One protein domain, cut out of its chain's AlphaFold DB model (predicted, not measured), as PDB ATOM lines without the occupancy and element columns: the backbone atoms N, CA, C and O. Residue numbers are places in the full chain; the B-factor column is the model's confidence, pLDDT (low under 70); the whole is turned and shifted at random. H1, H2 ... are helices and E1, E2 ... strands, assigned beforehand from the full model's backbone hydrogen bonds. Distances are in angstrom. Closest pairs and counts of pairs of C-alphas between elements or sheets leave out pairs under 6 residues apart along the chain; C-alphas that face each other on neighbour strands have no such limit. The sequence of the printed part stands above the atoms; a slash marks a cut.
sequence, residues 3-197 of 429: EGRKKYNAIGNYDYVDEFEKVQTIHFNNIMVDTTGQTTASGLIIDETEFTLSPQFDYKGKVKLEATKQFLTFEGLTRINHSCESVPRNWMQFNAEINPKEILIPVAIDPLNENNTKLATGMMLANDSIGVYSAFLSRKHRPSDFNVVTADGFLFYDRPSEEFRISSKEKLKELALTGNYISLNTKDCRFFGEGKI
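This is residues 3 to 197 of the 429 residues of an uncharacterized protein of Bacteroidetes bacterium (UniProt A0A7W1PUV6). The domain is elongated: a long, strongly twisted sheet of strands E1 to E7 runs in from one end, and at the other end two smaller sheets, E8 E12 E13 E14 E15 and E10 E9 E11, lie face to face with their strands crossed. The sheets make a stack, one facing the next, though the long sheet is only partly face to face with the five-stranded one, whose outer face is covered in part by the short helix H1. The printed part has 195 residues with fifteen named strands and one named helix, H1, between E13 and E14; it is mostly strand, and neighbour strands are antiparallel. The whole is compact, with a radius of gyration of the C-alphas of 18.8 A and spans of 66 by 34 by 30 A.

E1, residues 7 to 17, E2, residues 23 to 33, and E3, residues 39 to 45, form a meander, each strand the antiparallel neighbour of the one before; within hydrogen-bond range are N 14 and O 26, 2.9 A, and N 40 and O 32, 2.8 A. A second meander is E4, residues 52 to 54, E5, 57 to 66, E6, 73 to 80, and E7, 92 to 97, with N 53 and O 57 at 2.8 A, N 62 and O 75 at 2.8 A, and N 94 and O 76 at 2.9 A. In this branched sheet E3 and E4 lie on one side of E5, beside its residues 60 to 66 and 57 to 59, and E6 on the other side; N 43 and O 63 are 3.0 A apart. The next sheet runs E8, residues 105 to 107, E12, 153 to 158, E13, 163 to 167, E14, 181 to 185, and E15, 190 to 196, with N 105 and O 155 at 2.9 A, N 156 and O 165 at 3.0 A, N 164 and O 184 at 3.0 A, and N 183 and O 192 at 2.8 A. The closest C-alphas of E7 and E8 are those of Phe 94 and Pro 106, 6.5 A apart. E9, residues 120 to 125, is the inner strand between E10, 132 to 138, and E11, 146 to 150, with N 122 and O 135 at 2.8 A and N 123 and O 149 at 2.9 A. This sheet faces the five-stranded one, strands at 84 degrees; the closest C-alphas of E11 and E15 are those of Val 149 and Gly 193, 6.1 A. H1, residues 169 to 173, is on the five-stranded sheet at a height of 7.9 A, only just over E13 with 3 C-alphas; its O i to N i+4 pair is within hydrogen-bond range.

E1 starts at C-alpha 7, (349.956, 352.403, 135.460), spans 28.9 A and bends by 62 degrees at residue 11. E2 spans 26.5 A and E5 22.2 A, bending by 86 degrees at residue 60. E15 spans 19.0 A to C-alpha 196, (350.762, 307.501, 104.871).

The two C-alphas farthest apart, Gly 4 and Ser 129, are 67.5 A apart. The printed part has no cut; the links E6 to E7 and E8 to E9 are long. The mean pLDDT of the printed part is 95.1, and residues 128 to 130 are under 70.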
ATOM      1  N   GLU A   3     351.369 354.008 140.124       88.56
ATOM      2  CA  GLU A   3     351.252 355.407 139.679       88.56
ATOM      3  C   GLU A   3     349.820 355.751 139.240       88.56
ATOM      4  O   GLU A   3     349.465 356.917 139.092       88.56
ATOM      5  N   GLY A   4     348.972 354.739 139.040       87.69
ATOM      6  CA  GLY A   4     347.554 354.896 138.754       87.69
ATOM      7  C   GLY A   4     346.879 353.571 138.409       87.69
ATOM      8  O   GLY A   4     347.535 352.544 138.229       87.69
ATOM      9  N   ARG A   5     345.547 353.596 138.253       83.94
ATOM     10  CA  ARG A   5     344.723 352.406 137.948       83.94
ATOM     11  C   ARG A   5     345.238 351.591 136.754       83.94
ATOM     12  O   ARG A   5     345.129 350.373 136.762       83.94
ATOM     13  N   LYS A   6     345.762 352.266 135.725       89.19
ATOM     14  CA  LYS A   6     346.304 351.658 134.497       89.19
ATOM     15  C   LYS A   6     347.823 351.839 134.363       89.19
ATOM     16  O   LYS A   6     348.351 351.782 133.262       89.19
ATOM     17  N   LYS A   7     348.517 352.136 135.463       91.69
ATOM     18  CA  LYS A   7     349.956 352.403 135.460       91.69
ATOM     19  C   LYS A   7     350.567 351.916 136.766       91.69
ATOM     20  O   LYS A   7     350.619 352.635 137.760       91.69
ATOM     21  N   TYR A   8     350.996 350.665 136.768       92.62
ATOM     22  CA  TYR A   8     351.698 350.064 137.891       92.62
ATOM     23  C   TYR A   8     352.732 349.069 137.382       92.62
ATOM     24  O   TYR A   8     352.573 348.510 136.302       92.62
ATOM     25  N   ASN A   9     353.766 348.874 138.196       93.56
ATOM     26  CA  ASN A   9     354.803 347.869 138.027       93.56
ATOM     27  C   ASN A   9     354.952 347.110 139.347       93.56
ATOM     28  O   ASN A   9     355.083 347.741 140.405       93.56
ATOM     29  N   ALA A  10     354.941 345.785 139.311       94.50
ATOM     30  CA  ALA A  10     355.069 344.945 140.496       94.50
ATOM     31  C   ALA A  10     355.888 343.678 140.216       94.50
ATOM     32  O   ALA A  10     356.167 343.335 139.069       94.50
ATOM     33  N   ILE A  11     356.253 343.003 141.302       95.94
ATOM     34  CA  ILE A  11     356.732 341.622 141.318       95.94
ATOM     35  C   ILE A  11     355.728 340.800 142.123       95.94
ATOM     36  O   ILE A  11     355.038 341.354 142.984       95.94
ATOM     37  N   GLY A  12     355.622 339.506 141.856       95.56
ATOM     38  CA  GLY A  12     354.661 338.665 142.557       95.56
ATOM     39  C   GLY A  12     354.885 337.183 142.326       95.56
ATOM     40  O   GLY A  12     355.585 336.780 141.402       95.56
ATOM     41  N   ASN A  13     354.261 336.386 143.183       96.75
ATOM     42  CA  ASN A  13     354.276 334.936 143.097       96.75
ATOM     43  C   ASN A  13     352.939 334.452 142.541       96.75
ATOM     44  O   ASN A  13     351.896 335.043 142.828       96.75
ATOM     45  N   TYR A  14     352.981 333.385 141.758       96.06
ATOM     46  CA  TYR A  14     351.805 332.710 141.235       96.06
ATOM     47  C   TYR A  14     351.940 331.218 141.477       96.06
ATOM     48  O   TYR A  14     352.917 330.611 141.049       96.06
ATOM     49  N   ASP A  15     350.946 330.623 142.118       96.62
ATOM     50  CA  ASP A  15     350.933 329.192 142.381       96.62
ATOM     51  C   ASP A  15     350.330 328.452 141.183       96.62
ATOM     52  O   ASP A  15     349.126 328.508 140.926       96.62
ATOM     53  N   TYR A  16     351.190 327.781 140.418       96.50
ATOM     54  CA  TYR A  16     350.781 326.860 139.367       96.50
ATOM     55  C   TYR A  16     350.359 325.541 140.004       96.50
ATOM     56  O   TYR A  16     351.152 324.900 140.693       96.50
ATOM     57  N   VAL A  17     349.112 325.145 139.769       96.19
ATOM     58  CA  VAL A  17     348.548 323.890 140.266       96.19
ATOM     59  C   VAL A  17     348.376 322.954 139.082       96.19
ATOM     60  O   VAL A  17     347.632 323.273 138.148       96.19
ATOM     61  N   ASP A  18     349.086 321.830 139.104       92.56
ATOM     62  CA  ASP A  18     348.943 320.810 138.071       92.56
ATOM     63  C   ASP A  18     347.670 319.967 138.271       92.56
ATOM     64  O   ASP A  18     346.871 320.168 139.189       92.56
ATOM     65  N   GLU A  19     347.446 319.023 137.365       88.62
ATOM     66  CA  GLU A  19     346.304 318.109 137.424       88.62
ATOM     67  C   GLU A  19     346.245 317.204 138.671       88.62
ATOM     68  O   GLU A  19     345.164 316.714 138.997       88.62
ATOM     69  N   PHE A  20     347.367 317.001 139.366       90.50
ATOM     70  CA  PHE A  20     347.486 316.190 140.580       90.50
ATOM     71  C   PHE A  20     347.498 317.050 141.848       90.50
ATOM     72  O   PHE A  20     347.902 316.578 142.909       90.50
ATOM     73  N   GLU A  21     347.069 318.310 141.739       93.19
ATOM     74  CA  GLU A  21     347.066 319.291 142.827       93.19
ATOM     75  C   GLU A  21     348.472 319.604 143.369       93.19
ATOM     76  O   GLU A  21     348.616 320.209 144.436       93.19
ATOM     77  N   LYS A  22     349.533 319.251 142.626       94.56
ATOM     78  CA  LYS A  22     350.895 319.641 142.985       94.56
ATOM     79  C   LYS A  22     351.054 321.127 142.697       94.56
ATOM     80  O   LYS A  22     350.891 321.591 141.568       94.56
ATOM     81  N   VAL A  23     351.414 321.863 143.739       96.56
ATOM     82  CA  VAL A  23     351.644 323.304 143.671       96.56
ATOM     83  C   VAL A  23     353.116 323.585 143.384       96.56
ATOM     84  O   VAL A  23     354.001 323.053 144.055       96.56
ATOM     85  N   GLN A  24     353.378 324.440 142.399       96.62
ATOM     86  CA  GLN A  24     354.699 324.971 142.071       96.62
ATOM     87  C   GLN A  24     354.607 326.493 141.937       96.62
ATOM     88  O   GLN A  24     353.813 327.009 141.152       96.62
ATOM     89  N   THR A  25     355.419 327.232 142.690       96.44
ATOM     90  CA  THR A  25     355.374 328.699 142.677       96.44
ATOM     91  C   THR A  25     356.220 329.269 141.538       96.44
ATOM     92  O   THR A  25     357.409 328.985 141.416       96.44
ATOM     93  N   ILE A  26     355.610 330.124 140.721       96.88
ATOM     94  CA  ILE A  26     356.245 330.890 139.649       96.88
ATOM     95  C   ILE A  26     356.495 332.314 140.145       96.88
ATOM     96  O   ILE A  26     355.579 332.997 140.607       96.88
ATOM     97  N   HIS A  27     357.732 332.786 140.001       96.81
ATOM     98  CA  HIS A  27     358.111 334.158 140.323       96.81
ATOM     99  C   HIS A  27     357.981 335.063 139.089       96.81
ATOM    100  O   HIS A  27     358.707 334.922 138.100       96.81
ATOM    101  N   PHE A  28     357.051 336.014 139.148       97.31
ATOM    102  CA  PHE A  28     356.883 337.063 138.151       97.31
ATOM    103  C   PHE A  28     357.684 338.302 138.548       97.31
ATOM    104  O   PHE A  28     357.356 338.994 139.513       97.31
ATOM    105  N   ASN A  29     358.713 338.609 137.760       93.88
ATOM    106  CA  ASN A  29     359.633 339.722 138.020       93.88
ATOM    107  C   ASN A  29     359.200 341.025 137.334       93.88
ATOM    108  O   ASN A  29     359.776 342.081 137.585       93.88
ATOM    109  N   ASN A  30     358.206 340.952 136.451       93.00
ATOM    110  CA  ASN A  30     357.630 342.117 135.801       93.00
ATOM    111  C   ASN A  30     356.125 341.919 135.627       93.00
ATOM    112  O   ASN A  30     355.710 341.144 134.765       93.00
ATOM    113  N   ILE A  31     355.336 342.612 136.448       95.81
ATOM    114  CA  ILE A  31     353.878 342.721 136.362       95.81
ATOM    115  C   ILE A  31     353.544 344.164 135.995       95.81
ATOM    116  O   ILE A  31     353.858 345.064 136.772       95.81
ATOM    117  N   MET A  32     352.886 344.388 134.863       95.56
ATOM    118  CA  MET A  32     352.568 345.727 134.363       95.56
ATOM    119  C   MET A  32     351.230 345.776 133.623       95.56
ATOM    120  O   MET A  32     350.620 344.745 133.339       95.56
ATOM    121  N   VAL A  33     350.768 346.984 133.302       93.69
ATOM    122  CA  VAL A  33     349.595 347.198 132.442       93.69
ATOM    123  C   VAL A  33     350.057 347.400 131.002       93.69
ATOM    124  O   VAL A  33     350.923 348.240 130.754       93.69
ATOM    125  N   ASP A  34     349.505 346.632 130.068       91.75
ATOM    126  CA  ASP A  34     349.806 346.755 128.639       91.75
ATOM    127  C   ASP A  34     349.079 347.951 127.981       91.75
ATOM    128  O   ASP A  34     348.348 348.714 128.621       91.75
ATOM    129  N   THR A  35     349.254 348.123 126.668       89.06
ATOM    130  CA  THR A  35     348.610 349.209 125.909       89.06
ATOM    131  C   THR A  35     347.091 349.061 125.794       89.06
ATOM    132  O   THR A  35     346.404 350.057 125.560       89.06
ATOM    133  N   THR A  36     346.547 347.854 125.987       90.62
ATOM    134  CA  THR A  36     345.099 347.593 125.978       90.62
ATOM    135  C   THR A  36     344.447 347.882 127.336       90.62
ATOM    136  O   THR A  36     343.225 348.026 127.435       90.62
ATOM    137  N   GLY A  37     345.254 348.088 128.382       90.06
ATOM    138  CA  GLY A  37     344.803 348.376 129.742       90.06
ATOM    139  C   GLY A  37     344.653 347.132 130.619       90.06
ATOM    140  O   GLY A  37     344.021 347.218 131.674       90.06
ATOM    141  N   GLN A  38     345.217 346.005 130.193       93.69
ATOM    142  CA  GLN A  38     345.174 344.712 130.855       93.69
ATOM    143  C   GLN A  38     346.452 344.454 131.672       93.69
ATOM    144  O   GLN A  38     347.549 344.850 131.282       93.69
ATOM    145  N   THR A  39     346.329 343.729 132.790       94.38
ATOM    146  CA  THR A  39     347.490 343.211 133.531       94.38
ATOM    147  C   THR A  39     348.194 342.110 132.747       94.38
ATOM    148  O   THR A  39     347.581 341.104 132.373       94.38
ATOM    149  N   THR A  40     349.501 342.270 132.582       96.81
ATOM    150  CA  THR A  40     350.404 341.250 132.056       96.81
ATOM    151  C   THR A  40     351.513 340.987 133.065       96.81
ATOM    152  O   THR A  40     351.953 341.907 133.759       96.81
ATOM    153  N   ALA A  41     351.952 339.737 133.173       97.00
ATOM    154  CA  ALA A  41     353.123 339.378 133.962       97.00
ATOM    155  C   ALA A  41     354.074 338.494 133.164       97.00
ATOM    156  O   ALA A  41     353.639 337.715 132.319       97.00
ATOM    157  N   SER A  42     355.370 338.597 133.448       97.00
ATOM    158  CA  SER A  42     356.395 337.742 132.849       97.00
ATOM    159  C   SER A  42     357.392 337.241 133.888       97.00
ATOM    160  O   SER A  42     357.800 337.970 134.798       97.00
ATOM    161  N   GLY A  43     357.723 335.959 133.773       96.88
ATOM    162  CA  GLY A  43     358.619 335.225 134.660       96.88
ATOM    163  C   GLY A  43     359.521 334.306 133.846       96.88
ATOM    164  O   GLY A  43     359.218 333.993 132.691       96.88
ATOM    165  N   LEU A  44     360.641 333.900 134.436       97.38
ATOM    166  CA  LEU A  44     361.597 332.977 133.828       97.38
ATOM    167  C   LEU A  44     361.796 331.793 134.769       97.38
ATOM    168  O   LEU A  44     362.206 331.979 135.911       97.38
ATOM    169  N   ILE A  45     361.518 330.597 134.268       97.06
ATOM    170  CA  ILE A  45     361.772 329.326 134.941       97.06
ATOM    171  C   ILE A  45     363.091 328.780 134.392       97.06
ATOM    172  O   ILE A  45     363.200 328.514 133.191       97.06
ATOM    173  N   ILE A  46     364.092 328.672 135.262       93.88
ATOM    174  CA  ILE A  46     365.420 328.137 134.936       93.88
ATOM    175  C   ILE A  46     365.446 326.615 135.133       93.88
ATOM    176  O   ILE A  46     364.591 326.068 135.827       93.88
ATOM    177  N   ASP A  47     366.408 325.929 134.511       87.88
ATOM    178  CA  ASP A  47     366.481 324.454 134.496       87.88
ATOM    179  C   ASP A  47     366.604 323.881 135.922       87.88
ATOM    180  O   ASP A  47     365.944 322.912 136.281       87.88
ATOM    181  N   GLU A  48     367.351 324.572 136.787       90.94
ATOM    182  CA  GLU A  48     367.603 324.210 138.188       90.94
ATOM    183  C   GLU A  48     366.342 324.215 139.066       90.94
ATOM    184  O   GLU A  48     366.383 323.754 140.204       90.94
ATOM    185  N   THR A  49     365.225 324.758 138.569       89.12
ATOM    186  CA  THR A  49     363.940 324.758 139.287       89.12
ATOM    187  C   THR A  49     363.223 323.407 139.186       89.12
ATOM    188  O   THR A  49     362.298 323.170 139.956       89.12
ATOM    189  N   GLU A  50     363.619 322.538 138.243       93.38
ATOM    190  CA  GLU A  50     362.979 321.235 137.986       93.38
ATOM    191  C   GLU A  50     361.446 321.339 137.828       93.38
ATOM    192  O   GLU A  50     360.679 320.483 138.275       93.38
ATOM    193  N   PHE A  51     360.987 322.428 137.206       97.31
ATOM    194  CA  PHE A  51     359.565 322.712 137.051       97.31
ATOM    195  C   PHE A  51     358.921 321.787 136.012       97.31
ATOM    196  O   PHE A  51     359.467 321.538 134.932       97.31
ATOM    197  N   THR A  52     357.701 321.341 136.300       97.25
ATOM    198  CA  THR A  52     356.928 320.454 135.420       97.25
ATOM    199  C   THR A  52     355.546 321.030 135.114       97.25
ATOM    200  O   THR A  52     354.873 321.505 136.026       97.25
ATOM    201  N   LEU A  53     355.073 320.941 133.866       97.00
ATOM    202  CA  LEU A  53     353.668 321.248 133.528       97.00
ATOM    203  C   LEU A  53     352.732 320.149 134.056       97.00
ATOM    204  O   LEU A  53     351.637 320.412 134.534       97.00
ATOM    205  N   SER A  54     353.199 318.907 133.984       95.81
ATOM    206  CA  SER A  54     352.658 317.731 134.668       95.81
ATOM    207  C   SER A  54     353.805 316.731 134.850       95.81
ATOM    208  O   SER A  54     354.870 316.933 134.258       95.81
ATOM    209  N   PRO A  55     353.630 315.614 135.577       94.50
ATOM    210  CA  PRO A  55     354.675 314.593 135.705       94.50
ATOM    211  C   PRO A  55     355.258 314.101 134.366       94.50
ATOM    212  O   PRO A  55     356.387 313.617 134.317       94.50
ATOM    213  N   GLN A  56     354.509 314.238 133.269       96.69
ATOM    214  CA  GLN A  56     354.902 313.807 131.929       96.69
ATOM    215  C   GLN A  56     355.656 314.867 131.119       96.69
ATOM    216  O   GLN A  56     356.263 314.513 130.108       96.69
ATOM    217  N   PHE A  57     355.629 316.135 131.539       97.88
ATOM    218  CA  PHE A  57     356.179 317.259 130.784       97.88
ATOM    219  C   PHE A  57     357.038 318.154 131.674       97.88
ATOM    220  O   PHE A  57     356.524 318.985 132.429       97.88
ATOM    221  N   ASP A  58     358.354 318.044 131.518       97.81
ATOM    222  CA  ASP A  58     359.291 319.017 132.074       97.81
ATOM    223  C   ASP A  58     359.154 320.347 131.329       97.81
ATOM    224  O   ASP A  58     358.813 320.374 130.136       97.81
ATOM    225  N   TYR A  59     359.469 321.454 132.004       98.31
ATOM    226  CA  TYR A  59     359.462 322.772 131.388       98.31
ATOM    227  C   TYR A  59     360.554 323.701 131.922       98.31
ATOM    228  O   TYR A  59     360.758 323.828 133.126       98.31
ATOM    229  N   LYS A  60     361.180 324.442 131.000       98.19
ATOM    230  CA  LYS A  60     362.020 325.607 131.303       98.19
ATOM    231  C   LYS A  60     361.793 326.714 130.277       98.19
ATOM    232  O   LYS A  60     361.592 326.442 129.091       98.19
ATOM    233  N   GLY A  61     361.846 327.972 130.703       98.00
ATOM    234  CA  GLY A  61     361.661 329.127 129.824       98.00
ATOM    235  C   GLY A  61     360.745 330.207 130.388       98.00
ATOM    236  O   GLY A  61     360.575 330.344 131.601       98.00
ATOM    237  N   LYS A  62     360.210 331.041 129.495       98.19
ATOM    238  CA  LYS A  62     359.409 332.212 129.856       98.19
ATOM    239  C   LYS A  62     357.949 331.840 130.064       98.19
ATOM    240  O   LYS A  62     357.303 331.303 129.167       98.19
ATOM    241  N   VAL A  63     357.391 332.278 131.181       98.12
ATOM    242  CA  VAL A  63     355.957 332.173 131.452       98.12
ATOM    243  C   VAL A  63     355.337 333.557 131.411       98.12
ATOM    244  O   VAL A  63     355.893 334.515 131.956       98.12
ATOM    245  N   LYS A  64     354.187 333.666 130.751       98.00
ATOM    246  CA  LYS A  64     353.411 334.896 130.622       98.00
ATOM    247  C   LYS A  64     352.024 334.707 131.216       98.00
ATOM    248  O   LYS A  64     351.328 333.741 130.900       98.00
ATOM    249  N   LEU A  65     351.626 335.667 132.036       97.50
ATOM    250  CA  LEU A  65     350.254 335.838 132.490       97.50
ATOM    251  C   LEU A  65     349.630 336.978 131.702       97.50
ATOM    252  O   LEU A  65     350.205 338.060 131.596       97.50
ATOM    253  N   GLU A  66     348.424 336.747 131.213       96.75
ATOM    254  CA  GLU A  66     347.581 337.747 130.581       96.75
ATOM    255  C   GLU A  66     346.218 337.666 131.273       96.75
ATOM    256  O   GLU A  66     345.548 336.652 131.157       96.75
ATOM    257  N   ALA A  67     345.781 338.714 131.984       93.81
ATOM    258  CA  ALA A  67     344.500 338.693 132.709       93.81
ATOM    259  C   ALA A  67     343.222 338.423 131.870       93.81
ATOM    260  O   ALA A  67     342.172 338.162 132.448       93.81
ATOM    261  N   THR A  68     343.273 338.489 130.536       94.69
ATOM    262  CA  THR A  68     342.188 338.089 129.621       94.69
ATOM    263  C   THR A  68     342.211 336.606 129.264       94.69
ATOM    264  O   THR A  68     341.221 336.108 128.730       94.69
ATOM    265  N   LYS A  69     343.306 335.897 129.553       95.62
ATOM    266  CA  LYS A  69     343.426 334.453 129.366       95.62
ATOM    267  C   LYS A  69     343.168 333.733 130.677       95.62
ATOM    268  O   LYS A  69     343.562 334.193 131.747       95.62
ATOM    269  N   GLN A  70     342.506 332.586 130.577       94.88
ATOM    270  CA  GLN A  70     342.261 331.740 131.737       94.88
ATOM    271  C   GLN A  70     343.556 331.074 132.212       94.88
ATOM    272  O   GLN A  70     343.756 330.935 133.419       94.88
ATOM    273  N   PHE A  71     344.419 330.660 131.280       97.38
ATOM    274  CA  PHE A  71     345.642 329.937 131.601       97.38
ATOM    275  C   PHE A  71     346.906 330.725 131.244       97.38
ATOM    276  O   PHE A  71     346.893 331.694 130.479       97.38
ATOM    277  N   LEU A  72     348.030 330.292 131.816       98.00
ATOM    278  CA  LEU A  72     349.340 330.863 131.527       98.00
ATOM    279  C   LEU A  72     349.820 330.445 130.133       98.00
ATOM    280  O   LEU A  72     349.594 329.318 129.682       98.00
ATOM    281  N   THR A  73     350.526 331.355 129.466       98.38
ATOM    282  CA  THR A  73     351.230 331.075 128.211       98.38
ATOM    283  C   THR A  73     352.688 330.744 128.510       98.38
ATOM    284  O   THR A  73     353.395 331.530 129.138       98.38
ATOM    285  N   PHE A  74     353.140 329.588 128.039       98.44
ATOM    286  CA  PHE A  74     354.494 329.083 128.210       98.44
ATOM    287  C   PHE A  74     355.245 329.206 126.882       98.44
ATOM    288  O   PHE A  74     354.828 328.629 125.882       98.44
ATOM    289  N   GLU A  75     356.347 329.955 126.878       98.38
ATOM    290  CA  GLU A  75     357.239 330.175 125.734       98.38
ATOM    291  C   GLU A  75     358.640 329.698 126.122       98.38
ATOM    292  O   GLU A  75     359.369 330.371 126.858       98.38
ATOM    293  N   GLY A  76     359.018 328.503 125.683       98.06
ATOM    294  CA  GLY A  76     360.251 327.890 126.152       98.06
ATOM    295  C   GLY A  76     360.466 326.495 125.604       98.06
ATOM    296  O   GLY A  76     360.179 326.214 124.443       98.06
ATOM    297  N   LEU A  77     361.006 325.636 126.457       98.38
ATOM    298  CA  LEU A  77     361.378 324.271 126.147       98.38
ATOM    299  C   LEU A  77     360.561 323.315 127.007       98.38
ATOM    300  O   LEU A  77     360.370 323.550 128.199       98.38
ATOM    301  N   THR A  78     360.118 322.220 126.407       98.38
ATOM    302  CA  THR A  78     359.507 321.092 127.112       98.38
ATOM    303  C   THR A  78     360.210 319.796 126.759       98.38
ATOM    304  O   THR A  78     360.744 319.657 125.661       98.38
ATOM    305  N   ARG A  79     360.237 318.850 127.690       97.81
ATOM    306  CA  ARG A  79     360.778 317.509 127.479       97.81
ATOM    307  C   ARG A  79     359.787 316.503 128.041       97.81
ATOM    308  O   ARG A  79     359.274 316.687 129.140       97.81
ATOM    309  N   ILE A  80     359.524 315.448 127.277       97.88
ATOM    310  CA  ILE A  80     358.645 314.366 127.717       97.88
ATOM    311  C   ILE A  80     359.372 313.407 128.659       97.88
ATOM    312  O   ILE A  80     360.544 313.081 128.449       97.88
ATOM    313  N   ASN A  81     358.661 312.916 129.670       96.56
ATOM    314  CA  ASN A  81     359.189 311.960 130.637       96.56
ATOM    315  C   ASN A  81     358.763 310.530 130.309       96.56
ATOM    316  O   ASN A  81     357.587 310.187 130.360       96.56
ATOM    317  N   HIS A  82     359.748 309.691 129.989       96.50
ATOM    318  CA  HIS A  82     359.600 308.255 129.767       96.50
ATOM    319  C   HIS A  82     360.927 307.531 130.040       96.50
ATOM    320  O   HIS A  82     361.985 308.164 130.115       96.50
ATOM    321  N   SER A  83     360.872 306.203 130.140       95.50
ATOM    322  CA  SER A  83     362.015 305.326 130.439       95.50
ATOM    323  C   SER A  83     362.504 304.486 129.252       95.50
ATOM    324  O   SER A  83     363.425 303.697 129.412       95.50
ATOM    325  N   CYS A  84     361.920 304.639 128.059       96.31
ATOM    326  CA  CYS A  84     362.362 303.910 126.863       96.31
ATOM    327  C   CYS A  84     363.767 304.328 126.393       96.31
ATOM    328  O   CYS A  84     363.918 305.380 125.773       96.31
ATOM    329  N   GLU A  85     364.774 303.491 126.661       93.94
ATOM    330  CA  GLU A  85     366.202 303.778 126.423       93.94
ATOM    331  C   GLU A  85     366.539 304.062 124.951       93.94
ATOM    332  O   GLU A  85     367.322 304.967 124.658       93.94
ATOM    333  N   SER A  86     365.902 303.349 124.016       92.88
ATOM    334  CA  SER A  86     366.138 303.487 122.569       92.88
ATOM    335  C   SER A  86     365.651 304.821 121.984       92.88
ATOM    336  O   SER A  86     365.977 305.145 120.842       92.88
ATOM    337  N   VAL A  87     364.875 305.609 122.738       95.81
ATOM    338  CA  VAL A  87     364.378 306.926 122.315       95.81
ATOM    339  C   VAL A  87     364.995 308.001 123.215       95.81
ATOM    340  O   VAL A  87     364.582 308.172 124.357       95.81
ATOM    341  N   PRO A  88     365.983 308.774 122.741       95.00
ATOM    342  CA  PRO A  88     366.585 309.806 123.573       95.00
ATOM    343  C   PRO A  88     365.597 310.933 123.898       95.00
ATOM    344  O   PRO A  88     365.055 311.572 122.992       95.00
ATOM    345  N   ARG A  89     365.436 311.255 125.185       95.88
ATOM    346  CA  ARG A  89     364.678 312.437 125.620       95.88
ATOM    347  C   ARG A  89     365.401 313.714 125.195       95.88
ATOM    348  O   ARG A  89     366.584 313.882 125.483       95.88
ATOM    349  N   ASN A  90     364.695 314.631 124.539       97.06
ATOM    350  CA  ASN A  90     365.228 315.938 124.153       97.06
ATOM    351  C   ASN A  90     364.271 317.056 124.571       97.06
ATOM    352  O   ASN A  90     363.060 316.862 124.656       97.06
ATOM    353  N   TRP A  91     364.836 318.240 124.791       97.88
ATOM    354  CA  TRP A  91     364.074 319.475 124.910       97.88
ATOM    355  C   TRP A  91     363.563 319.913 123.536       97.88
ATOM    356  O   TRP A  91     364.346 319.989 122.592       97.88
ATOM    357  N   MET A  92     362.278 320.241 123.434       98.44
ATOM    358  CA  MET A  92     361.615 320.790 122.252       98.44
ATOM    359  C   MET A  92     361.122 322.209 122.546       98.44
ATOM    360  O   MET A  92     360.493 322.449 123.575       98.44
ATOM    361  N   GLN A  93     361.370 323.139 121.629       98.56
ATOM    362  CA  GLN A  93     360.831 324.494 121.675       98.56
ATOM    363  C   GLN A  93     359.323 324.488 121.419       98.56
ATOM    364  O   GLN A  93     358.854 323.865 120.466       98.56
ATOM    365  N   PHE A  94     358.569 325.237 122.220       98.44
ATOM    366  CA  PHE A  94     357.148 325.467 121.985       98.44
ATOM    367  C   PHE A  94     356.696 326.818 122.552       98.44
ATOM    368  O   PHE A  94     357.359 327.434 123.392       98.44
ATOM    369  N   ASN A  95     355.537 327.267 122.077       98.38
ATOM    370  CA  ASN A  95     354.831 328.422 122.610       98.38
ATOM    371  C   ASN A  95     353.329 328.126 122.618       98.38
ATOM    372  O   ASN A  95     352.739 327.963 121.547       98.38
ATOM    373  N   ALA A  96     352.725 328.019 123.800       97.88
ATOM    374  CA  ALA A  96     351.301 327.726 123.934       97.88
ATOM    375  C   ALA A  96     350.711 328.183 125.269       97.88
ATOM    376  O   ALA A  96     351.391 328.231 126.291       97.88
ATOM    377  N   GLU A  97     349.409 328.463 125.255       97.94
ATOM    378  CA  GLU A  97     348.591 328.502 126.466       97.94
ATOM    379  C   GLU A  97     348.354 327.069 126.963       97.94
ATOM    380  O   GLU A  97     347.947 326.209 126.180       97.94
ATOM    381  N   ILE A  98     348.624 326.807 128.246       97.81
ATOM    382  CA  ILE A  98     348.566 325.454 128.817       97.81
ATOM    383  C   ILE A  98     347.468 325.362 129.871       97.81
ATOM    384  O   ILE A  98     347.598 325.915 130.960       97.81
ATOM    385  N   ASN A  99     346.425 324.587 129.567       96.69
ATOM    386  CA  ASN A  99     345.468 324.112 130.560       96.69
ATOM    387  C   ASN A  99     346.107 322.961 131.361       96.69
ATOM    388  O   ASN A  99     346.335 321.901 130.777       96.69
ATOM    389  N   PRO A 100     346.351 323.101 132.678       94.44
ATOM    390  CA  PRO A 100     346.991 322.050 133.473       94.44
ATOM    391  C   PRO A 100     346.216 320.724 133.491       94.44
ATOM    392  O   PRO A 100     346.805 319.673 133.706       94.44
ATOM    393  N   LYS A 101     344.898 320.757 133.238       92.12
ATOM    394  CA  LYS A 101     344.041 319.558 133.207       92.12
ATOM    395  C   LYS A 101     344.045 318.834 131.859       92.12
ATOM    396  O   LYS A 101     343.740 317.644 131.812       92.12
ATOM    397  N   GLU A 102     344.366 319.545 130.780       93.31
ATOM    398  CA  GLU A 102     344.359 319.044 129.402       93.31
ATOM    399  C   GLU A 102     345.513 319.698 128.630       93.31
ATOM    400  O   GLU A 102     345.341 320.669 127.889       93.31
ATOM    401  N   ILE A 103     346.724 319.191 128.863       96.56
ATOM    402  CA  ILE A 103     347.942 319.731 128.260       96.56
ATOM    403  C   ILE A 103     348.010 319.320 126.785       96.56
ATOM    404  O   ILE A 103     348.094 318.137 126.458       96.56
ATOM    405  N   LEU A 104     348.012 320.322 125.903       97.44
ATOM    406  CA  LEU A 104     348.194 320.178 124.459       97.44
ATOM    407  C   LEU A 104     349.368 321.047 124.010       97.44
ATOM    408  O   LEU A 104     349.268 322.274 123.984       97.44
ATOM    409  N   ILE A 105     350.474 320.412 123.632       98.50
ATOM    410  CA  ILE A 105     351.702 321.104 123.230       98.50
ATOM    411  C   ILE A 105     351.789 321.108 121.701       98.50
ATOM    412  O   ILE A 105     351.783 320.037 121.103       98.50
ATOM    413  N   PRO A 106     351.870 322.266 121.027       98.44
ATOM    414  CA  PRO A 106     352.009 322.304 119.578       98.44
ATOM    415  C   PRO A 106     353.365 321.735 119.144       98.44
ATOM    416  O   PRO A 106     354.405 322.065 119.713       98.44
ATOM    417  N   VAL A 107     353.342 320.915 118.099       98.56
ATOM    418  CA  VAL A 107     354.504 320.287 117.469       98.56
ATOM    419  C   VAL A 107     354.522 320.706 116.004       98.56
ATOM    420  O   VAL A 107     353.614 320.374 115.245       98.56
ATOM    421  N   ALA A 108     355.548 321.457 115.608       97.31
ATOM    422  CA  ALA A 108     355.759 321.825 114.209       97.31
ATOM    423  C   ALA A 108     356.204 320.611 113.373       97.31
ATOM    424  O   ALA A 108     356.690 319.632 113.928       97.31
ATOM    425  N   ILE A 109     356.113 320.708 112.042       94.38
ATOM    426  CA  ILE A 109     356.592 319.671 111.101       94.38
ATOM    427  C   ILE A 109     358.086 319.364 111.306       94.38
ATOM    428  O   ILE A 109     358.498 318.209 111.278       94.38
ATOM    429  N   ASP A 110     358.891 320.404 111.536       94.19
ATOM    430  CA  ASP A 110     360.312 320.313 111.880       94.19
ATOM    431  C   ASP A 110     360.522 320.921 113.282       94.19
ATOM    432  O   ASP A 110     360.945 322.080 113.391       94.19
ATOM    433  N   PRO A 111     360.188 320.201 114.371       97.44
ATOM    434  CA  PRO A 111     360.329 320.732 115.720       97.44
ATOM    435  C   PRO A 111     361.804 320.996 116.032       97.44
ATOM    436  O   PRO A 111     362.688 320.269 115.582       97.44
ATOM    437  N   LEU A 112     362.092 322.044 116.802       98.25
ATOM    438  CA  LEU A 112     363.460 322.453 117.123       98.25
ATOM    439  C   LEU A 112     363.774 322.184 118.588       98.25
ATOM    440  O   LEU A 112     362.917 322.359 119.449       98.25
ATOM    441  N   ASN A 113     365.015 321.803 118.880       97.38
ATOM    442  CA  ASN A 113     365.518 321.741 120.249       97.38
ATOM    443  C   ASN A 113     366.134 323.071 120.709       97.38
ATOM    444  O   ASN A 113     366.180 324.047 119.963       97.38
ATOM    445  N   GLU A 114     366.668 323.106 121.929       95.56
ATOM    446  CA  GLU A 114     367.329 324.285 122.521       95.56
ATOM    447  C   GLU A 114     368.494 324.856 121.687       95.56
ATOM    448  O   GLU A 114     368.759 326.052 121.737       95.56
ATOM    449  N   ASN A 115     369.126 324.030 120.848       96.31
ATOM    450  CA  ASN A 115     370.234 324.405 119.968       96.31
ATOM    451  C   ASN A 115     369.784 324.678 118.519       96.31
ATOM    452  O   ASN A 115     370.599 324.612 117.598       96.31
ATOM    453  N   ASN A 116     368.488 324.916 118.285       96.31
ATOM    454  CA  ASN A 116     367.883 325.082 116.954       96.31
ATOM    455  C   ASN A 116     368.147 323.905 115.998       96.31
ATOM    456  O   ASN A 116     368.146 324.052 114.775       96.31
ATOM    457  N   THR A 117     368.381 322.716 116.551       96.38
ATOM    458  CA  THR A 117     368.539 321.492 115.770       96.38
ATOM    459  C   THR A 117     367.184 320.836 115.577       96.38
ATOM    460  O   THR A 117     366.414 320.711 116.531       96.38
ATOM    461  N   LYS A 118     366.917 320.377 114.352       97.31
ATOM    462  CA  LYS A 118     365.689 319.654 114.021       97.31
ATOM    463  C   LYS A 118     365.581 318.343 114.803       97.31
ATOM    464  O   LYS A 118     366.528 317.550 114.852       97.31
ATOM    465  N   LEU A 119     364.408 318.133 115.372       97.62
ATOM    466  CA  LEU A 119     363.929 316.898 115.966       97.62
ATOM    467  C   LEU A 119     363.010 316.184 114.972       97.62
ATOM    468  O   LEU A 119     362.598 316.745 113.959       97.62
ATOM    469  N   ALA A 120     362.720 314.928 115.263       96.94
ATOM    470  CA  ALA A 120     361.894 314.059 114.453       96.94
ATOM    471  C   ALA A 120     360.773 313.434 115.288       96.94
ATOM    472  O   ALA A 120     360.940 313.151 116.477       96.94
ATOM    473  N   THR A 121     359.644 313.203 114.626       97.00
ATOM    474  CA  THR A 121     358.416 312.631 115.185       97.00
ATOM    475  C   THR A 121     357.894 311.559 114.241       97.00
ATOM    476  O   THR A 121     357.079 311.818 113.356       97.00
ATOM    477  N   GLY A 122     358.404 310.342 114.379       97.38
ATOM    478  CA  GLY A 122     358.058 309.257 113.480       97.38
ATOM    479  C   GLY A 122     358.939 308.024 113.578       97.38
ATOM    480  O   GLY A 122     359.917 307.971 114.322       97.38
ATOM    481  N   MET A 123     358.603 307.052 112.742       97.56
ATOM    482  CA  MET A 123     359.479 305.937 112.413       97.56
ATOM    483  C   MET A 123     360.370 306.333 111.237       97.56
ATOM    484  O   MET A 123     359.906 306.952 110.275       97.56
ATOM    485  N   MET A 124     361.642 305.970 111.317       96.25
ATOM    486  CA  MET A 124     362.688 306.341 110.376       96.25
ATOM    487  C   MET A 124     363.380 305.100 109.824       96.25
ATOM    488  O   MET A 124     363.488 304.087 110.513       96.25
ATOM    489  N   LEU A 125     363.904 305.204 108.606       94.50
ATOM    490  CA  LEU A 125     364.807 304.214 108.025       94.50
ATOM    491  C   LEU A 125     366.186 304.848 107.823       94.50
ATOM    492  O   LEU A 125     366.344 305.793 107.040       94.50
ATOM    493  N   ALA A 126     367.190 304.313 108.515       91.38
ATOM    494  CA  ALA A 126     368.569 304.759 108.394       91.38
ATOM    495  C   ALA A 126     369.146 304.410 107.015       91.38
ATOM    496  O   ALA A 126     369.039 303.278 106.540       91.38
ATOM    497  N   ASN A 127     369.805 305.375 106.372       80.75
ATOM    498  CA  ASN A 127     370.277 305.201 104.991       80.75
ATOM    499  C   ASN A 127     371.517 304.281 104.866       80.75
ATOM    500  O   ASN A 127     371.819 303.772 103.787       80.75
ATOM    501  N   ASP A 128     372.287 304.066 105.935       68.38
ATOM    502  CA  ASP A 128     373.614 303.458 105.821       68.38
ATOM    503  C   ASP A 128     373.776 302.080 106.472       68.38
ATOM    504  O   ASP A 128     374.499 301.252 105.906       68.38
ATOM    505  N   SER A 129     373.125 301.793 107.604       59.59
ATOM    506  CA  SER A 129     373.209 300.458 108.230       59.59
ATOM    507  C   SER A 129     372.372 300.218 109.487       59.59
ATOM    508  O   SER A 129     372.258 299.055 109.839       59.59
ATOM    509  N   ILE A 130     371.812 301.243 110.139       62.59
ATOM    510  CA  ILE A 130     371.175 301.125 111.476       62.59
ATOM    511  C   ILE A 130     369.732 300.565 111.401       62.59
ATOM    512  O   ILE A 130     369.048 300.424 112.401       62.59
ATOM    513  N   GLY A 131     369.240 300.243 110.200       87.12
ATOM    514  CA  GLY A 131     367.897 299.694 110.031       87.12
ATOM    515  C   GLY A 131     366.791 300.708 110.337       87.12
ATOM    516  O   GLY A 131     366.930 301.905 110.062       87.12
ATOM    517  N   VAL A 132     365.662 300.208 110.835       93.88
ATOM    518  CA  VAL A 132     364.506 301.017 111.234       93.88
ATOM    519  C   VAL A 132     364.691 301.471 112.678       93.88
ATOM    520  O   VAL A 132     365.074 300.679 113.528       93.88
ATOM    521  N   TYR A 133     364.395 302.735 112.968       95.62
ATOM    522  CA  TYR A 133     364.391 303.262 114.332       95.62
ATOM    523  C   TYR A 133     363.225 304.225 114.541       95.62
ATOM    524  O   TYR A 133     362.658 304.748 113.582       95.62
ATOM    525  N   SER A 134     362.861 304.486 115.795       96.94
ATOM    526  CA  SER A 134     361.825 305.470 116.119       96.94
ATOM    527  C   SER A 134     362.437 306.724 116.723       96.94
ATOM    528  O   SER A 134     363.307 306.656 117.588       96.94
ATOM    529  N   ALA A 135     361.940 307.876 116.292       96.69
ATOM    530  CA  ALA A 135     362.253 309.169 116.869       96.69
ATOM    531  C   ALA A 135     360.961 309.813 117.371       96.69
ATOM    532  O   ALA A 135     360.038 310.049 116.597       96.69
ATOM    533  N   PHE A 136     360.878 310.101 118.668       97.94
ATOM    534  CA  PHE A 136     359.727 310.775 119.259       97.94
ATOM    535  C   PHE A 136     360.227 312.027 119.968       97.94
ATOM    536  O   PHE A 136     360.712 311.961 121.094       97.94
ATOM    537  N   LEU A 137     360.187 313.155 119.254       97.94
ATOM    538  CA  LEU A 137     360.816 314.411 119.672       97.94
ATOM    539  C   LEU A 137     362.316 314.251 119.926       97.94
ATOM    540  O   LEU A 137     362.882 314.917 120.782       97.94
ATOM    541  N   SER A 138     362.973 313.372 119.173       96.88
ATOM    542  CA  SER A 138     364.405 313.104 119.285       96.88
ATOM    543  C   SER A 138     365.109 313.386 117.963       96.88
ATOM    544  O   SER A 138     364.483 313.523 116.911       96.88
ATOM    545  N   ARG A 139     366.432 313.550 117.998       95.56
ATOM    546  CA  ARG A 139     367.202 313.785 116.772       95.56
ATOM    547  C   ARG A 139     367.203 312.525 115.914       95.56
ATOM    548  O   ARG A 139     367.428 311.429 116.422       95.56
ATOM    549  N   LYS A 140     367.069 312.701 114.600       94.25
ATOM    550  CA  LYS A 140     367.447 311.651 113.649       94.25
ATOM    551  C   LYS A 140     368.914 311.274 113.840       94.25
ATOM    552  O   LYS A 140     369.737 312.152 114.117       94.25
ATOM    553  N   HIS A 141     369.254 310.010 113.596       92.88
ATOM    554  CA  HIS A 141     370.653 309.594 113.486       92.88
ATOM    555  C   HIS A 141     371.361 310.397 112.394       92.88
ATOM    556  O   HIS A 141     372.485 310.861 112.599       92.88
ATOM    557  N   ARG A 142     370.683 310.629 111.260       92.25
ATOM    558  CA  ARG A 142     371.144 311.532 110.203       92.25
ATOM    559  C   ARG A 142     370.011 312.355 109.604       92.25
ATOM    560  O   ARG A 142     368.910 311.845 109.414       92.25
ATOM    561  N   PRO A 143     370.284 313.601 109.180       91.31
ATOM    562  CA  PRO A 143     369.297 314.410 108.466       91.31
ATOM    563  C   PRO A 143     368.753 313.748 107.189       91.31
ATOM    564  O   PRO A 143     367.617 314.008 106.809       91.31
ATOM    565  N   SER A 144     369.557 312.894 106.544       91.38
ATOM    566  CA  SER A 144     369.217 312.176 105.309       91.38
ATOM    567  C   SER A 144     368.396 310.901 105.513       91.38
ATOM    568  O   SER A 144     368.082 310.245 104.525       91.38
ATOM    569  N   ASP A 145     368.125 310.493 106.755       93.75
ATOM    570  CA  ASP A 145     367.343 309.282 107.013       93.75
ATOM    571  C   ASP A 145     365.892 309.477 106.567       93.75
ATOM    572  O   ASP A 145     365.311 310.561 106.731       93.75
ATOM    573  N   PHE A 146     365.316 308.416 106.006       93.75
ATOM    574  CA  PHE A 146     363.989 308.450 105.406       93.75
ATOM    575  C   PHE A 146     362.910 308.472 106.485       93.75
ATOM    576  O   PHE A 146     362.998 307.744 107.471       93.75
ATOM    577  N   ASN A 147     361.884 309.297 106.270       95.69
ATOM    578  CA  ASN A 147     360.678 309.318 107.090       95.69
ATOM    579  C   ASN A 147     359.761 308.190 106.628       95.69
ATOM    580  O   ASN A 147     359.257 308.261 105.511       95.69
ATOM    581  N   VAL A 148     359.541 307.181 107.469       96.94
ATOM    582  CA  VAL A 148     358.652 306.065 107.128       96.94
ATOM    583  C   VAL A 148     357.201 306.424 107.409       96.94
ATOM    584  O   VAL A 148     356.351 306.330 106.532       96.94
ATOM    585  N   VAL A 149     356.931 306.893 108.623       97.94
ATOM    586  CA  VAL A 149     355.650 307.486 109.019       97.94
ATOM    587  C   VAL A 149     355.935 308.564 110.050       97.94
ATOM    588  O   VAL A 149     356.702 308.334 110.986       97.94
ATOM    589  N   THR A 150     355.361 309.750 109.870       97.69
ATOM    590  CA  THR A 150     355.605 310.915 110.732       97.69
ATOM    591  C   THR A 150     354.321 311.659 111.026       97.69
ATOM    592  O   THR A 150     353.446 311.712 110.163       97.69
ATOM    593  N   ALA A 151     354.235 312.305 112.184       98.00
ATOM    594  CA  ALA A 151     353.115 313.179 112.518       98.00
ATOM    595  C   ALA A 151     353.578 314.486 113.170       98.00
ATOM    596  O   ALA A 151     354.615 314.541 113.836       98.00
ATOM    597  N   ASP A 152     352.766 315.518 112.988       98.31
ATOM    598  CA  ASP A 152     352.882 316.851 113.572       98.31
ATOM    599  C   ASP A 152     351.498 317.319 114.070       98.31
ATOM    600  O   ASP A 152     350.509 316.584 113.970       98.31
ATOM    601  N   GLY A 153     351.422 318.515 114.656       98.31
ATOM    602  CA  GLY A 153     350.182 319.081 115.183       98.31
ATOM    603  C   GLY A 153     350.269 319.325 116.682       98.31
ATOM    604  O   GLY A 153     350.807 320.344 117.106       98.31
ATOM    605  N   PHE A 154     349.717 318.425 117.491       98.50
ATOM    606  CA  PHE A 154     349.675 318.553 118.945       98.50
ATOM    607  C   PHE A 154     350.144 317.274 119.621       98.50
ATOM    608  O   PHE A 154     349.737 316.178 119.252       98.50
ATOM    609  N   LEU A 155     350.981 317.445 120.633       98.56
ATOM    610  CA  LEU A 155     351.413 316.436 121.576       98.56
ATOM    611  C   LEU A 155     350.489 316.446 122.787       98.56
ATOM    612  O   LEU A 155     350.258 317.500 123.385       98.56
ATOM    613  N   PHE A 156     350.020 315.267 123.176       96.50
ATOM    614  CA  PHE A 156     349.313 315.064 124.437       96.50
ATOM    615  C   PHE A 156     349.681 313.718 125.052       96.50
ATOM    616  O   PHE A 156     350.181 312.828 124.361       96.50
ATOM    617  N   TYR A 157     349.441 313.575 126.352       97.31
ATOM    618  CA  TYR A 157     349.627 312.312 127.056       97.31
ATOM    619  C   TYR A 157     348.273 311.677 127.380       97.31
ATOM    620  O   TYR A 157     347.445 312.278 128.068       97.31
ATOM    621  N   ASP A 158     348.047 310.462 126.889       96.38
ATOM    622  CA  ASP A 158     346.861 309.669 127.186       96.38
ATOM    623  C   ASP A 158     347.136 308.762 128.387       96.38
ATOM    624  O   ASP A 158     347.844 307.761 128.288       96.38
ATOM    625  N   ARG A 159     346.566 309.117 129.542       92.94
ATOM    626  CA  ARG A 159     346.776 308.372 130.792       92.94
ATOM    627  C   ARG A 159     346.227 306.942 130.749       92.94
ATOM    628  O   ARG A 159     346.943 306.059 131.206       92.94
ATOM    629  N   PRO A 160     345.009 306.672 130.223       94.19
ATOM    630  CA  PRO A 160     344.468 305.312 130.210       94.19
ATOM    631  C   PRO A 160     345.343 304.304 129.461       94.19
ATOM    632  O   PRO A 160     345.425 303.152 129.880       94.19
ATOM    633  N   SER A 161     345.982 304.723 128.365       95.50
ATOM    634  CA  SER A 161     346.893 303.870 127.590       95.50
ATOM    635  C   SER A 161     348.379 304.081 127.905       95.50
ATOM    636  O   SER A 161     349.213 303.362 127.358       95.50
ATOM    637  N   GLU A 162     348.712 305.000 128.816       96.62
ATOM    638  CA  GLU A 162     350.081 305.329 129.236       96.62
ATOM    639  C   GLU A 162     351.001 305.720 128.055       96.62
ATOM    640  O   GLU A 162     352.170 305.317 127.990       96.62
ATOM    641  N   GLU A 163     350.489 306.505 127.099       97.69
ATOM    642  CA  GLU A 163     351.214 306.847 125.870       97.69
ATOM    643  C   GLU A 163     351.209 308.344 125.532       97.69
ATOM    644  O   GLU A 163     350.222 309.058 125.716       97.69
ATOM    645  N   PHE A 164     352.323 308.820 124.975       98.50
ATOM    646  CA  PHE A 164     352.370 310.120 124.308       98.50
ATOM    647  C   PHE A 164     351.829 309.978 122.891       98.50
ATOM    648  O   PHE A 164     352.191 309.030 122.201       98.50
ATOM    649  N   ARG A 165     351.020 310.931 122.428       98.50
ATOM    650  CA  ARG A 165     350.405 310.932 121.094       98.50
ATOM    651  C   ARG A 165     350.684 312.240 120.373       98.50
ATOM    652  O   ARG A 165     350.607 313.294 121.002       98.50
ATOM    653  N   ILE A 166     350.962 312.180 119.071       98.75
ATOM    654  CA  ILE A 166     351.110 313.359 118.205       98.75
ATOM    655  C   ILE A 166     350.221 313.210 116.969       98.75
ATOM    656  O   ILE A 166     350.341 312.229 116.235       98.75
ATOM    657  N   SER A 167     349.326 314.180 116.755       98.44
ATOM    658  CA  SER A 167     348.484 314.314 115.553       98.44
ATOM    659  C   SER A 167     347.733 315.661 115.549       98.44
ATOM    660  O   SER A 167     347.958 316.514 116.412       98.44
ATOM    661  N   SER A 168     346.802 315.864 114.612       97.38
ATOM    662  CA  SER A 168     345.876 317.002 114.627       97.38
ATOM    663  C   SER A 168     344.899 316.926 115.807       97.38
ATOM    664  O   SER A 168     344.560 315.842 116.282       97.38
ATOM    665  N   LYS A 169     344.380 318.072 116.269       95.62
ATOM    666  CA  LYS A 169     343.432 318.099 117.401       95.62
ATOM    667  C   LYS A 169     342.195 317.247 117.138       95.62
ATOM    668  O   LYS A 169     341.692 316.599 118.050       95.62
ATOM    669  N   GLU A 170     341.700 317.264 115.906       95.69
ATOM    670  CA  GLU A 170     340.516 316.520 115.490       95.69
ATOM    671  C   GLU A 170     340.779 315.016 115.580       95.69
ATOM    672  O   GLU A 170     339.998 314.292 116.192       95.69
ATOM    673  N   LYS A 171     341.919 314.554 115.048       95.50
ATOM    674  CA  LYS A 171     342.311 313.141 115.059       95.50
ATOM    675  C   LYS A 171     342.597 312.628 116.470       95.50
ATOM    676  O   LYS A 171     342.240 311.495 116.775       95.50
ATOM    677  N   LEU A 172     343.180 313.448 117.350       95.38
ATOM    678  CA  LEU A 172     343.413 313.075 118.753       95.38
ATOM    679  C   LEU A 172     342.105 312.906 119.542       95.38
ATOM    680  O   LEU A 172     342.057 312.095 120.463       95.38
ATOM    681  N   LYS A 173     341.045 313.637 119.171       94.12
ATOM    682  CA  LYS A 173     339.700 313.481 119.748       94.12
ATOM    683  C   LYS A 173     338.932 312.313 119.133       94.12
ATOM    684  O   LYS A 173     338.212 311.617 119.842       94.12
ATOM    685  N   GLU A 174     339.084 312.097 117.831       93.44
ATOM    686  CA  GLU A 174     338.423 311.023 117.095       93.44
ATOM    687  C   GLU A 174     339.431 310.241 116.240       93.44
ATOM    688  O   GLU A 174     339.671 310.530 115.066       93.44
ATOM    689  N   LEU A 175     339.987 309.174 116.829       90.25
ATOM    690  CA  LEU A 175     341.013 308.322 116.207       90.25
ATOM    691  C   LEU A 175     340.538 307.600 114.929       90.25
ATOM    692  O   LEU A 175     341.350 306.999 114.221       90.25
ATOM    693  N   ALA A 176     339.240 307.633 114.618       88.75
ATOM    694  CA  ALA A 176     338.674 307.085 113.385       88.75
ATOM    695  C   ALA A 176     338.877 307.997 112.159       88.75
ATOM    696  O   ALA A 176     338.759 307.520 111.028       88.75
ATOM    697  N   LEU A 177     339.183 309.286 112.361       91.31
ATOM    698  CA  LEU A 177     339.440 310.235 111.274       91.31
ATOM    699  C   LEU A 177     340.705 309.869 110.488       91.31
ATOM    700  O   LEU A 177     341.535 309.105 110.958       91.31
ATOM    701  N   THR A 178     340.872 310.392 109.279       91.25
ATOM    702  CA  THR A 178     342.122 310.254 108.508       91.25
ATOM    703  C   THR A 178     343.220 311.177 109.036       91.25
ATOM    704  O   THR A 178     342.948 312.062 109.850       91.25
ATOM    705  N   GLY A 179     344.440 311.017 108.527       94.12
ATOM    706  CA  GLY A 179     345.597 311.821 108.904       94.12
ATOM    707  C   GLY A 179     346.609 311.057 109.749       94.12
ATOM    708  O   GLY A 179     346.291 310.070 110.416       94.12
ATOM    709  N   ASN A 180     347.847 311.545 109.703       96.94
ATOM    710  CA  ASN A 180     348.961 310.894 110.365       96.94
ATOM    711  C   ASN A 180     348.845 311.002 111.886       96.94
ATOM    712  O   ASN A 180     348.543 312.063 112.437       96.94
ATOM    713  N   TYR A 181     349.130 309.901 112.559       98.00
ATOM    714  CA  TYR A 181     349.104 309.777 114.006       98.00
ATOM    715  C   TYR A 181     350.305 308.949 114.434       98.00
ATOM    716  O   TYR A 181     350.606 307.940 113.801       98.00
ATOM    717  N   ILE A 182     350.980 309.348 115.506       98.62
ATOM    718  CA  ILE A 182     351.996 308.509 116.142       98.62
ATOM    719  C   ILE A 182     351.770 308.460 117.646       98.62
ATOM    720  O   ILE A 182     351.302 309.438 118.238       98.62
ATOM    721  N   SER A 183     352.162 307.353 118.269       98.62
ATOM    722  CA  SER A 183     352.242 307.244 119.717       98.62
ATOM    723  C   SER A 183     353.503 306.537 120.200       98.62
ATOM    724  O   SER A 183     354.131 305.759 119.479       98.62
ATOM    725  N   LEU A 184     353.888 306.852 121.434       98.69
ATOM    726  CA  LEU A 184     354.933 306.169 122.183       98.69
ATOM    727  C   LEU A 184     354.340 305.698 123.506       98.69
ATOM    728  O   LEU A 184     354.117 306.506 124.413       98.69
ATOM    729  N   ASN A 185     354.108 304.393 123.612       98.25
ATOM    730  CA  ASN A 185     353.699 303.769 124.856       98.25
ATOM    731  C   ASN A 185     354.889 303.710 125.818       98.25
ATOM    732  O   ASN A 185     355.954 303.192 125.481       98.25
ATOM    733  N   THR A 186     354.717 304.262 127.014       96.06
ATOM    734  CA  THR A 186     355.809 304.405 127.989       96.06
ATOM    735  C   THR A 186     356.030 303.163 128.846       96.06
ATOM    736  O   THR A 186     357.086 303.032 129.461       96.06
ATOM    737  N   LYS A 187     355.064 302.241 128.858       95.25
ATOM    738  CA  LYS A 187     355.069 301.032 129.684       95.25
ATOM    739  C   LYS A 187     355.744 299.858 128.994       95.25
ATOM    740  O   LYS A 187     356.566 299.184 129.603       95.25
ATOM    741  N   ASP A 188     355.381 299.601 127.740       96.06
ATOM    742  CA  ASP A 188     355.943 298.499 126.951       96.06
ATOM    743  C   ASP A 188     356.956 298.968 125.900       96.06
ATOM    744  O   ASP A 188     357.501 298.145 125.166       96.06
ATOM    745  N   CYS A 189     357.236 300.274 125.844       97.62
ATOM    746  CA  CYS A 189     358.141 300.884 124.876       97.62
ATOM    747  C   CYS A 189     357.824 300.474 123.436       97.62
ATOM    748  O   CYS A 189     358.708 300.135 122.644       97.62
ATOM    749  N   ARG A 190     356.536 300.525 123.086       98.25
ATOM    750  CA  ARG A 190     356.060 300.365 121.715       98.25
ATOM    751  C   ARG A 190     355.795 301.723 121.079       98.25
ATOM    752  O   ARG A 190     354.995 302.519 121.567       98.25
ATOM    753  N   PHE A 191     356.448 301.961 119.950       98.50
ATOM    754  CA  PHE A 191     356.089 303.039 119.041       98.50
ATOM    755  C   PHE A 191     355.016 302.546 118.068       98.50
ATOM    756  O   PHE A 191     355.121 301.439 117.531       98.50
ATOM    757  N   PHE A 192     354.023 303.383 117.799       98.62
ATOM    758  CA  PHE A 192     353.001 303.147 116.789       98.62
ATOM    759  C   PHE A 192     352.882 304.364 115.873       98.62
ATOM    760  O   PHE A 192     353.005 305.503 116.318       98.62
ATOM    761  N   GLY A 193     352.635 304.123 114.592       98.12
ATOM    762  CA  GLY A 193     352.342 305.137 113.595       98.12
ATOM    763  C   GLY A 193     351.218 304.679 112.678       98.12
ATOM    764  O   GLY A 193     351.157 303.517 112.295       98.12
ATOM    765  N   GLU A 194     350.345 305.598 112.305       97.62
ATOM    766  CA  GLU A 194     349.235 305.393 111.380       97.62
ATOM    767  C   GLU A 194     349.225 306.535 110.364       97.62
ATOM    768  O   GLU A 194     349.510 307.683 110.714       97.62
ATOM    769  N   GLY A 195     348.874 306.229 109.117       97.31
ATOM    770  CA  GLY A 195     348.683 307.217 108.058       97.31
ATOM    771  C   GLY A 195     349.388 306.810 106.775       97.31
ATOM    772  O   GLY A 195     349.445 305.626 106.433       97.31
ATOM    773  N   LYS A 196     349.928 307.789 106.047       97.31
ATOM    774  CA  LYS A 196     350.762 307.501 104.871       97.31
ATOM    775  C   LYS A 196     352.079 306.879 105.311       97.31
ATOM    776  O   LYS A 196     352.753 307.415 106.189       97.31
ATOM    777  N   ILE A 197     352.440 305.778 104.661       98.00
ATOM    778  CA  ILE A 197     353.692 305.065 104.914       98.00
ATOM    779  C   ILE A 197     354.548 305.138 103.658       98.00
ATOM    780  O   ILE A 197     354.085 304.778 102.577       98.00
TER     781      ILE A 197